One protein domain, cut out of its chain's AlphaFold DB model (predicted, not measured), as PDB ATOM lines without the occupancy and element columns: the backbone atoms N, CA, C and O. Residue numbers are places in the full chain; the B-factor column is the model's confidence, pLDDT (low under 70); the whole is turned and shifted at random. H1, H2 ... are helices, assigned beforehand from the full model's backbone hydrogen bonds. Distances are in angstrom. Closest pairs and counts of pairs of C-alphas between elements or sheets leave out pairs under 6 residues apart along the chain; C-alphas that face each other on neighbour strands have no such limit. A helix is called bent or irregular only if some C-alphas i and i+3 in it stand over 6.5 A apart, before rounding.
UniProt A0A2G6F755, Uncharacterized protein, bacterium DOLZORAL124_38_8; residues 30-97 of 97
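Overview. This is residues 30 to 97 of the 97 residues of an uncharacterized protein of bacterium DOLZORAL124_38_8 (UniProt A0A2G6F755). Two long helices make a lopsided T: H1 is the straight bar, and H2 starts over H1's middle and runs off to one side as the stem. Residues 62 to 70 fold back from the end of H1 to the start of H2. The printed part has 68 residues, with two named helices, H1 then H2, and no named strand: all helix. It is flat, 43 by 41 by 14 A, and only just loose, close to extended, with a radius of gyration of the C-alphas of 16.0 A.

Arrangement. H1, residues 30 to 61, and H2, residues 71 to 95, touch about perpendicular, at 81 degrees. Residues 48 to 52 of H1 alone touch H2, and residues 71 to 78 of H2 alone touch H1; the closest C-alphas, of Thr 48 and Gly 75, are 5.6 A apart. Every O i to N i+4 pair is within hydrogen-bond range in H1, and 19 of 21 in H2.

Along the chain. H1 runs 46.6 A from C-alpha 30 at (431.424, 502.067, 401.121). H2 runs 35.4 A to C-alpha 95 at (404.666, 473.496, 392.399); it is neither bent nor irregular, but only just: C-alphas 80 and 83 are 6.3 A apart.

Size, cuts and confidence. The C-alphas farthest apart, of Phe 30 and Gly 63, are 49.1 A apart. Residues 30 to 43 and 80 to 97 stand free. The link is short, the printed part has no cut, and pLDDT is under 70 at residues 64 to 67 and 96 to 97.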
ATOM      1  N   PHE A  30     430.600 502.579 402.208       88.31
ATOM      2  CA  PHE A  30     431.424 502.067 401.121       88.31
ATOM      3  C   PHE A  30     432.286 500.883 401.577       88.31
ATOM      4  O   PHE A  30     432.356 499.876 400.879       88.31
ATOM      5  N   SER A  31     432.868 500.960 402.778       85.50
ATOM      6  CA  SER A  31     433.619 499.853 403.382       85.50
ATOM      7  C   SER A  31     432.751 498.606 403.569       85.50
ATOM      8  O   SER A  31     433.171 497.509 403.205       85.50
ATOM      9  N   ILE A  32     431.511 498.760 404.047       91.38
ATOM     10  CA  ILE A  32     430.566 497.639 404.189       91.38
ATOM     11  C   ILE A  32     430.259 497.003 402.831       91.38
ATOM     12  O   ILE A  32     430.348 495.785 402.690       91.38
ATOM     13  N   VAL A  33     429.912 497.807 401.824       91.69
ATOM     14  CA  VAL A  33     429.603 497.304 400.476       91.69
ATOM     15  C   VAL A  33     430.810 496.587 399.875       91.69
ATOM     16  O   VAL A  33     430.660 495.516 399.288       91.69
ATOM     17  N   LEU A  34     432.009 497.136 400.068       92.25
ATOM     18  CA  LEU A  34     433.254 496.531 399.612       92.25
ATOM     19  C   LEU A  34     433.500 495.183 400.303       92.25
ATOM     20  O   LEU A  34     433.799 494.202 399.624       92.25
ATOM     21  N   TRP A  35     433.306 495.094 401.621       93.69
ATOM     22  CA  TRP A  35     433.401 493.836 402.369       93.69
ATOM     23  C   TRP A  35     432.397 492.793 401.887       93.69
ATOM     24  O   TRP A  35     432.769 491.641 401.672       93.69
ATOM     25  N   ILE A  36     431.143 493.189 401.666       91.25
ATOM     26  CA  ILE A  36     430.113 492.296 401.123       91.25
ATOM     27  C   ILE A  36     430.531 491.798 399.736       91.25
ATOM     28  O   ILE A  36     430.480 490.597 399.478       91.25
ATOM     29  N   GLY A  37     431.000 492.691 398.861       89.50
ATOM     30  CA  GLY A  37     431.504 492.326 397.538       89.50
ATOM     31  C   GLY A  37     432.660 491.327 397.605       89.50
ATOM     32  O   GLY A  37     432.644 490.320 396.900       89.50
ATOM     33  N   LEU A  38     433.626 491.549 398.504       91.88
ATOM     34  CA  LEU A  38     434.737 490.623 398.732       91.88
ATOM     35  C   LEU A  38     434.259 489.257 399.226       91.88
ATOM     36  O   LEU A  38     434.735 488.243 398.724       91.88
ATOM     37  N   ILE A  39     433.304 489.212 400.158       91.25
ATOM     38  CA  ILE A  39     432.722 487.956 400.647       91.25
ATOM     39  C   ILE A  39     432.040 487.205 399.502       91.25
ATOM     40  O   ILE A  39     432.252 486.005 399.346       91.25
ATOM     41  N   VAL A  40     431.264 487.899 398.667       87.88
ATOM     42  CA  VAL A  40     430.585 487.289 397.514       87.88
ATOM     43  C   VAL A  40     431.600 486.722 396.518       87.88
ATOM     44  O   VAL A  40     431.477 485.564 396.119       87.88
ATOM     45  N   ILE A  41     432.631 487.489 396.154       87.81
ATOM     46  CA  ILE A  41     433.696 487.032 395.245       87.81
ATOM     47  C   ILE A  41     434.463 485.853 395.852       87.81
ATOM     48  O   ILE A  41     434.782 484.889 395.152       87.81
ATOM     49  N   PHE A  42     434.738 485.898 397.155       87.00
ATOM     50  CA  PHE A  42     435.411 484.824 397.872       87.00
ATOM     51  C   PHE A  42     434.588 483.534 397.847       87.00
ATOM     52  O   PHE A  42     435.104 482.488 397.452       87.00
ATOM     53  N   LEU A  43     433.297 483.609 398.184       86.38
ATOM     54  CA  LEU A  43     432.380 482.470 398.126       86.38
ATOM     55  C   LEU A  43     432.272 481.910 396.705       86.38
ATOM     56  O   LEU A  43     432.335 480.696 396.521       86.38
ATOM     57  N   PHE A  44     432.179 482.781 395.697       84.94
ATOM     58  CA  PHE A  44     432.144 482.377 394.293       84.94
ATOM     59  C   PHE A  44     433.423 481.640 393.873       84.94
ATOM     60  O   PHE A  44     433.365 480.590 393.230       84.94
ATOM     61  N   THR A  45     434.586 482.155 394.272       85.00
ATOM     62  CA  THR A  45     435.889 481.546 393.967       85.00
ATOM     63  C   THR A  45     436.042 480.195 394.656       85.00
ATOM     64  O   THR A  45     436.448 479.221 394.023       85.00
ATOM     65  N   LEU A  46     435.668 480.115 395.937       87.00
ATOM     66  CA  LEU A  46     435.708 478.885 396.722       87.00
ATOM     67  C   LEU A  46     434.785 477.819 396.121       87.00
ATOM     68  O   LEU A  46     435.204 476.675 395.950       87.00
ATOM     69  N   TYR A  47     433.572 478.208 395.726       82.94
ATOM     70  CA  TYR A  47     432.617 477.314 395.075       82.94
ATOM     71  C   TYR A  47     433.115 476.831 393.709       82.94
ATOM     72  O   TYR A  47     433.091 475.634 393.428       82.94
ATOM     73  N   THR A  48     433.642 477.737 392.883       83.62
ATOM     74  CA  THR A  48     434.217 477.396 391.573       83.62
ATOM     75  C   THR A  48     435.389 476.428 391.711       83.62
ATOM     76  O   THR A  48     435.502 475.473 390.944       83.62
ATOM     77  N   ASN A  49     436.248 476.634 392.712       83.94
ATOM     78  CA  ASN A  49     437.375 475.747 392.974       83.94
ATOM     79  C   ASN A  49     436.919 474.367 393.475       83.94
ATOM     80  O   ASN A  49     437.432 473.349 393.015       83.94
ATOM     81  N   ALA A  50     435.922 474.316 394.364       82.44
ATOM     82  CA  ALA A  50     435.331 473.059 394.812       82.44
ATOM     83  C   ALA A  50     434.718 472.279 393.637       82.44
ATOM     84  O   ALA A  50     435.021 471.103 393.457       82.44
ATOM     85  N   PHE A  51     433.942 472.954 392.786       83.06
ATOM     86  CA  PHE A  51     433.339 472.365 391.591       83.06
ATOM     87  C   PHE A  51     434.390 471.833 390.611       83.06
ATOM     88  O   PHE A  51     434.286 470.705 390.129       83.06
ATOM     89  N   ARG A  52     435.447 472.613 390.358       81.69
ATOM     90  CA  ARG A  52     436.586 472.195 389.533       81.69
ATOM     91  C   ARG A  52     437.218 470.911 390.066       81.69
ATOM     92  O   ARG A  52     437.422 469.980 389.291       81.69
ATOM     93  N   ASN A  53     437.482 470.847 391.371       83.44
ATOM     94  CA  ASN A  53     438.064 469.667 392.009       83.44
ATOM     95  C   ASN A  53     437.132 468.449 391.912       83.44
ATOM     96  O   ASN A  53     437.607 467.339 391.688       83.44
ATOM     97  N   SER A  54     435.813 468.645 392.018       82.94
ATOM     98  CA  SER A  54     434.826 467.577 391.818       82.94
ATOM     99  C   SER A  54     434.794 467.059 390.377       82.94
ATOM    100  O   SER A  54     434.676 465.858 390.167       82.94
ATOM    101  N   ILE A  55     434.931 467.923 389.366       82.38
ATOM    102  CA  ILE A  55     435.034 467.455 387.974       82.38
ATOM    103  C   ILE A  55     436.353 466.716 387.753       82.38
ATOM    104  O   ILE A  55     436.367 465.678 387.099       82.38
ATOM    105  N   GLN A  56     437.458 467.223 388.302       83.12
ATOM    106  CA  GLN A  56     438.756 466.561 388.185       83.12
ATOM    107  C   GLN A  56     438.752 465.173 388.825       83.12
ATOM    108  O   GLN A  56     439.277 464.242 388.222       83.12
ATOM    109  N   SER A  57     438.121 465.002 389.991       81.06
ATOM    110  CA  SER A  57     438.000 463.677 390.604       81.06
ATOM    111  C   SER A  57     437.171 462.729 389.738       81.06
ATOM    112  O   SER A  57     437.571 461.586 389.545       81.06
ATOM    113  N   ILE A  58     436.070 463.200 389.144       82.31
ATOM    114  CA  ILE A  58     435.269 462.404 388.202       82.31
ATOM    115  C   ILE A  58     436.098 462.019 386.968       82.31
ATOM    116  O   ILE A  58     436.121 460.852 386.594       82.31
ATOM    117  N   LEU A  59     436.813 462.962 386.351       81.38
ATOM    118  CA  LEU A  59     437.660 462.697 385.179       81.38
ATOM    119  C   LEU A  59     438.784 461.700 385.482       81.38
ATOM    120  O   LEU A  59     439.088 460.850 384.643       81.38
ATOM    121  N   PHE A  60     439.344 461.754 386.692       81.25
ATOM    122  CA  PHE A  60     440.316 460.777 387.174       81.25
ATOM    123  C   PHE A  60     439.718 459.362 387.224       81.25
ATOM    124  O   PHE A  60     440.338 458.423 386.730       81.25
ATOM    125  N   TYR A  61     438.477 459.202 387.703       79.44
ATOM    126  CA  TYR A  61     437.774 457.908 387.677       79.44
ATOM    127  C   TYR A  61     437.550 457.352 386.262       79.44
ATOM    128  O   TYR A  61     437.471 456.138 386.094       79.44
ATOM    129  N   PHE A  62     437.476 458.212 385.242       81.75
ATOM    130  CA  PHE A  62     437.356 457.812 383.835       81.75
ATOM    131  C   PHE A  62     438.713 457.629 383.125       81.75
ATOM    132  O   PHE A  62     438.747 457.461 381.905       81.75
ATOM    133  N   GLY A  63     439.829 457.648 383.861       73.75
ATOM    134  CA  GLY A  63     441.173 457.412 383.322       73.75
ATOM    135  C   GLY A  63     441.782 458.605 382.579       73.75
ATOM    136  O   GLY A  63     442.766 458.438 381.862       73.75
ATOM    137  N   GLN A  64     441.224 459.811 382.729       69.56
ATOM    138  CA  GLN A  64     441.769 461.036 382.133       69.56
ATOM    139  C   GLN A  64     442.589 461.843 383.148       69.56
ATOM    140  O   GLN A  64     442.229 462.957 383.527       69.56
ATOM    141  N   GLU A  65     443.715 461.277 383.587       65.62
ATOM    142  CA  GLU A  65     444.544 461.836 384.670       65.62
ATOM    143  C   GLU A  65     445.202 463.187 384.338       65.62
ATOM    144  O   GLU A  65     445.512 463.973 385.231       65.62
ATOM    145  N   THR A  66     445.398 463.497 383.055       65.12
ATOM    146  CA  THR A  66     446.069 464.726 382.599       65.12
ATOM    147  C   THR A  66     445.116 465.879 382.289       65.12
ATOM    148  O   THR A  66     445.575 466.975 381.951       65.12
ATOM    149  N   TYR A  67     443.799 465.684 382.406       65.12
ATOM    150  CA  TYR A  67     442.835 466.709 382.008       65.12
ATOM    151  C   TYR A  67     442.629 467.758 383.110       65.12
ATOM    152  O   TYR A  67     441.868 467.591 384.065       65.12
ATOM    153  N   LEU A  68     443.317 468.891 382.973       70.50
ATOM    154  CA  LEU A  68     443.146 470.037 383.861       70.50
ATOM    155  C   LEU A  68     441.956 470.876 383.403       70.50
ATOM    156  O   LEU A  68     442.040 471.605 382.419       70.50
ATOM    157  N   VAL A  69     440.860 470.830 384.160       74.56
ATOM    158  CA  VAL A  69     439.727 471.739 383.950       74.56
ATOM    159  C   VAL A  69     440.203 473.171 384.222       74.56
ATOM    160  O   VAL A  69     440.643 473.455 385.343       74.56
ATOM    161  N   PRO A  70     440.156 474.086 383.242       79.88
ATOM    162  CA  PRO A  70     440.591 475.455 383.458       79.88
ATOM    163  C   PRO A  70     439.558 476.231 384.285       79.88
ATOM    164  O   PRO A  70     438.349 476.050 384.142       79.88
ATOM    165  N   PHE A  71     440.045 477.120 385.156       75.12
ATOM    166  CA  PHE A  71     439.215 477.850 386.124       75.12
ATOM    167  C   PHE A  71     438.086 478.661 385.466       75.12
ATOM    168  O   PHE A  71     436.980 478.706 385.993       75.12
ATOM    169  N   TRP A  72     438.329 479.249 384.290       74.06
ATOM    170  CA  TRP A  72     437.325 480.039 383.572       74.06
ATOM    171  C   TRP A  72     436.141 479.192 383.073       74.06
ATOM    172  O   TRP A  72     435.008 479.661 383.125       74.06
ATOM    173  N   VAL A  73     436.371 477.935 382.668       77.81
ATOM    174  CA  VAL A  73     435.290 477.011 382.269       77.81
ATOM    175  C   VAL A  73     434.455 476.637 383.486       77.81
ATOM    176  O   VAL A  73     433.229 476.694 383.428       77.81
ATOM    177  N   ALA A  74     435.104 476.320 384.609       77.12
ATOM    178  CA  ALA A  74     434.405 476.053 385.862       77.12
ATOM    179  C   ALA A  74     433.576 477.271 386.309       77.12
ATOM    180  O   ALA A  74     432.416 477.115 386.682       77.12
ATOM    181  N   GLY A  75     434.135 478.481 386.202       78.19
ATOM    182  CA  GLY A  75     433.447 479.725 386.544       78.19
ATOM    183  C   GLY A  75     432.231 480.002 385.658       78.19
ATOM    184  O   GLY A  75     431.174 480.354 386.176       78.19
ATOM    185  N   LEU A  76     432.339 479.784 384.341       81.75
ATOM    186  CA  LEU A  76     431.203 479.900 383.419       81.75
ATOM    187  C   LEU A  76     430.113 478.876 383.746       81.75
ATOM    188  O   LEU A  76     428.945 479.244 383.846       81.75
ATOM    189  N   CYS A  77     430.481 477.613 383.975       77.75
ATOM    190  CA  CYS A  77     429.523 476.580 384.360       77.75
ATOM    191  C   CYS A  77     428.788 476.941 385.654       77.75
ATOM    192  O   CYS A  77     427.571 476.811 385.707       77.75
ATOM    193  N   VAL A  78     429.491 477.442 386.672       78.50
ATOM    194  CA  VAL A  78     428.869 477.909 387.921       78.50
ATOM    195  C   VAL A  78     427.941 479.097 387.666       78.50
ATOM    196  O   VAL A  78     426.818 479.106 388.165       78.50
ATOM    197  N   PHE A  79     428.367 480.073 386.861       77.88
ATOM    198  CA  PHE A  79     427.568 481.258 386.551       77.88
ATOM    199  C   PHE A  79     426.274 480.926 385.798       77.88
ATOM    200  O   PHE A  79     425.247 481.539 386.069       77.88
ATOM    201  N   PHE A  80     426.295 479.946 384.889       76.94
ATOM    202  CA  PHE A  80     425.093 479.484 384.186       76.94
ATOM    203  C   PHE A  80     424.249 478.516 385.024       76.94
ATOM    204  O   PHE A  80     423.023 478.591 384.993       76.94
ATOM    205  N   ALA A  81     424.873 477.620 385.793       72.62
ATOM    206  CA  ALA A  81     424.157 476.615 386.573       72.62
ATOM    207  C   ALA A  81     423.472 477.201 387.814       72.62
ATOM    208  O   ALA A  81     422.389 476.745 388.160       72.62
ATOM    209  N   PHE A  82     424.055 478.212 388.465       74.38
ATOM    210  CA  PHE A  82     423.499 478.835 389.671       74.38
ATOM    211  C   PHE A  82     422.110 479.482 389.479       74.38
ATOM    212  O   PHE A  82     421.204 479.182 390.256       74.38
ATOM    213  N   PRO A  83     421.865 480.333 388.463       75.62
ATOM    214  CA  PRO A  83     420.529 480.874 388.226       75.62
ATOM    215  C   PRO A  83     419.545 479.777 387.811       75.62
ATOM    216  O   PRO A  83     418.389 479.814 388.221       75.62
ATOM    217  N   VAL A  84     419.995 478.768 387.058       76.19
ATOM    218  CA  VAL A  84     419.144 477.641 386.655       76.19
ATOM    219  C   VAL A  84     418.720 476.811 387.867       76.19
ATOM    220  O   VAL A  84     417.533 476.531 388.018       76.19
ATOM    221  N   THR A  85     419.637 476.459 388.774       76.75
ATOM    222  CA  THR A  85     419.290 475.732 390.005       76.75
ATOM    223  C   THR A  85     418.383 476.557 390.907       76.75
ATOM    224  O   THR A  85     417.424 476.014 391.449       76.75
ATOM    225  N   LEU A  86     418.614 477.866 391.018       80.44
ATOM    226  CA  LEU A  86     417.773 478.762 391.809       80.44
ATOM    227  C   LEU A  86     416.341 478.841 391.251       80.44
ATOM    228  O   LEU A  86     415.382 478.726 392.014       80.44
ATOM    229  N   VAL A  87     416.185 478.936 389.926       84.06
ATOM    230  CA  VAL A  87     414.877 478.888 389.247       84.06
ATOM    231  C   VAL A  87     414.197 477.531 389.438       84.06
ATOM    232  O   VAL A  87     413.015 477.492 389.768       84.06
ATOM    233  N   VAL A  88     414.921 476.420 389.286       81.19
ATOM    234  CA  VAL A  88     414.368 475.068 389.479       81.19
ATOM    235  C   VAL A  88     413.902 474.855 390.920       81.19
ATOM    236  O   VAL A  88     412.825 474.306 391.134       81.19
ATOM    237  N   VAL A  89     414.664 475.322 391.914       82.19
ATOM    238  CA  VAL A  89     414.277 475.241 393.333       82.19
ATOM    239  C   VAL A  89     413.045 476.102 393.617       82.19
ATOM    240  O   VAL A  89     412.126 475.631 394.285       82.19
ATOM    241  N   LEU A  90     412.985 477.325 393.083       83.81
ATOM    242  CA  LEU A  90     411.816 478.204 393.202       83.81
ATOM    243  C   LEU A  90     410.567 477.581 392.576       83.81
ATOM    244  O   LEU A  90     409.525 477.521 393.225       83.81
ATOM    245  N   LEU A  91     410.674 477.075 391.345       85.31
ATOM    246  CA  LEU A  91     409.579 476.384 390.667       85.31
ATOM    247  C   LEU A  91     409.151 475.139 391.439       85.31
ATOM    248  O   LEU A  91     407.960 474.936 391.644       85.31
ATOM    249  N   GLY A  92     410.106 474.344 391.923       84.62
ATOM    250  CA  GLY A  92     409.835 473.181 392.760       84.62
ATOM    251  C   GLY A  92     409.104 473.548 394.049       84.62
ATOM    252  O   GLY A  92     408.187 472.838 394.441       84.62
ATOM    253  N   TYR A  93     409.450 474.668 394.688       86.69
ATOM    254  CA  TYR A  93     408.773 475.145 395.896       86.69
ATOM    255  C   TYR A  93     407.346 475.636 395.613       86.69
ATOM    256  O   TYR A  93     406.441 475.375 396.401       86.69
ATOM    257  N   ILE A  94     407.138 476.312 394.480       84.62
ATOM    258  CA  ILE A  94     405.821 476.799 394.048       84.62
ATOM    259  C   ILE A  94     404.911 475.632 393.645       84.62
ATOM    260  O   ILE A  94     403.761 475.606 394.055       84.62
ATOM    261  N   LEU A  95     405.422 474.660 392.885       79.62
ATOM    262  CA  LEU A  95     404.666 473.496 392.399       79.62
ATOM    263  C   LEU A  95     404.327 472.477 393.495       79.62
ATOM    264  O   LEU A  95     403.421 471.669 393.314       79.62
ATOM    265  N   LYS A  96     405.066 472.469 394.611       64.44
ATOM    266  CA  LYS A  96     404.772 471.604 395.768       64.44
ATOM    267  C   LYS A  96     403.662 472.163 396.667       64.44
ATOM    268  O   LYS A  96     403.305 471.498 397.641       64.44
ATOM    269  N   LYS A  97     403.194 473.380 396.390       50.97
ATOM    270  CA  LYS A  97     402.138 474.086 397.114       50.97
ATOM    271  C   LYS A  97     400.838 474.029 396.320       50.97
ATOM    272  O   LYS A  97     399.788 473.924 396.983       50.97
TER     273      LYS A  97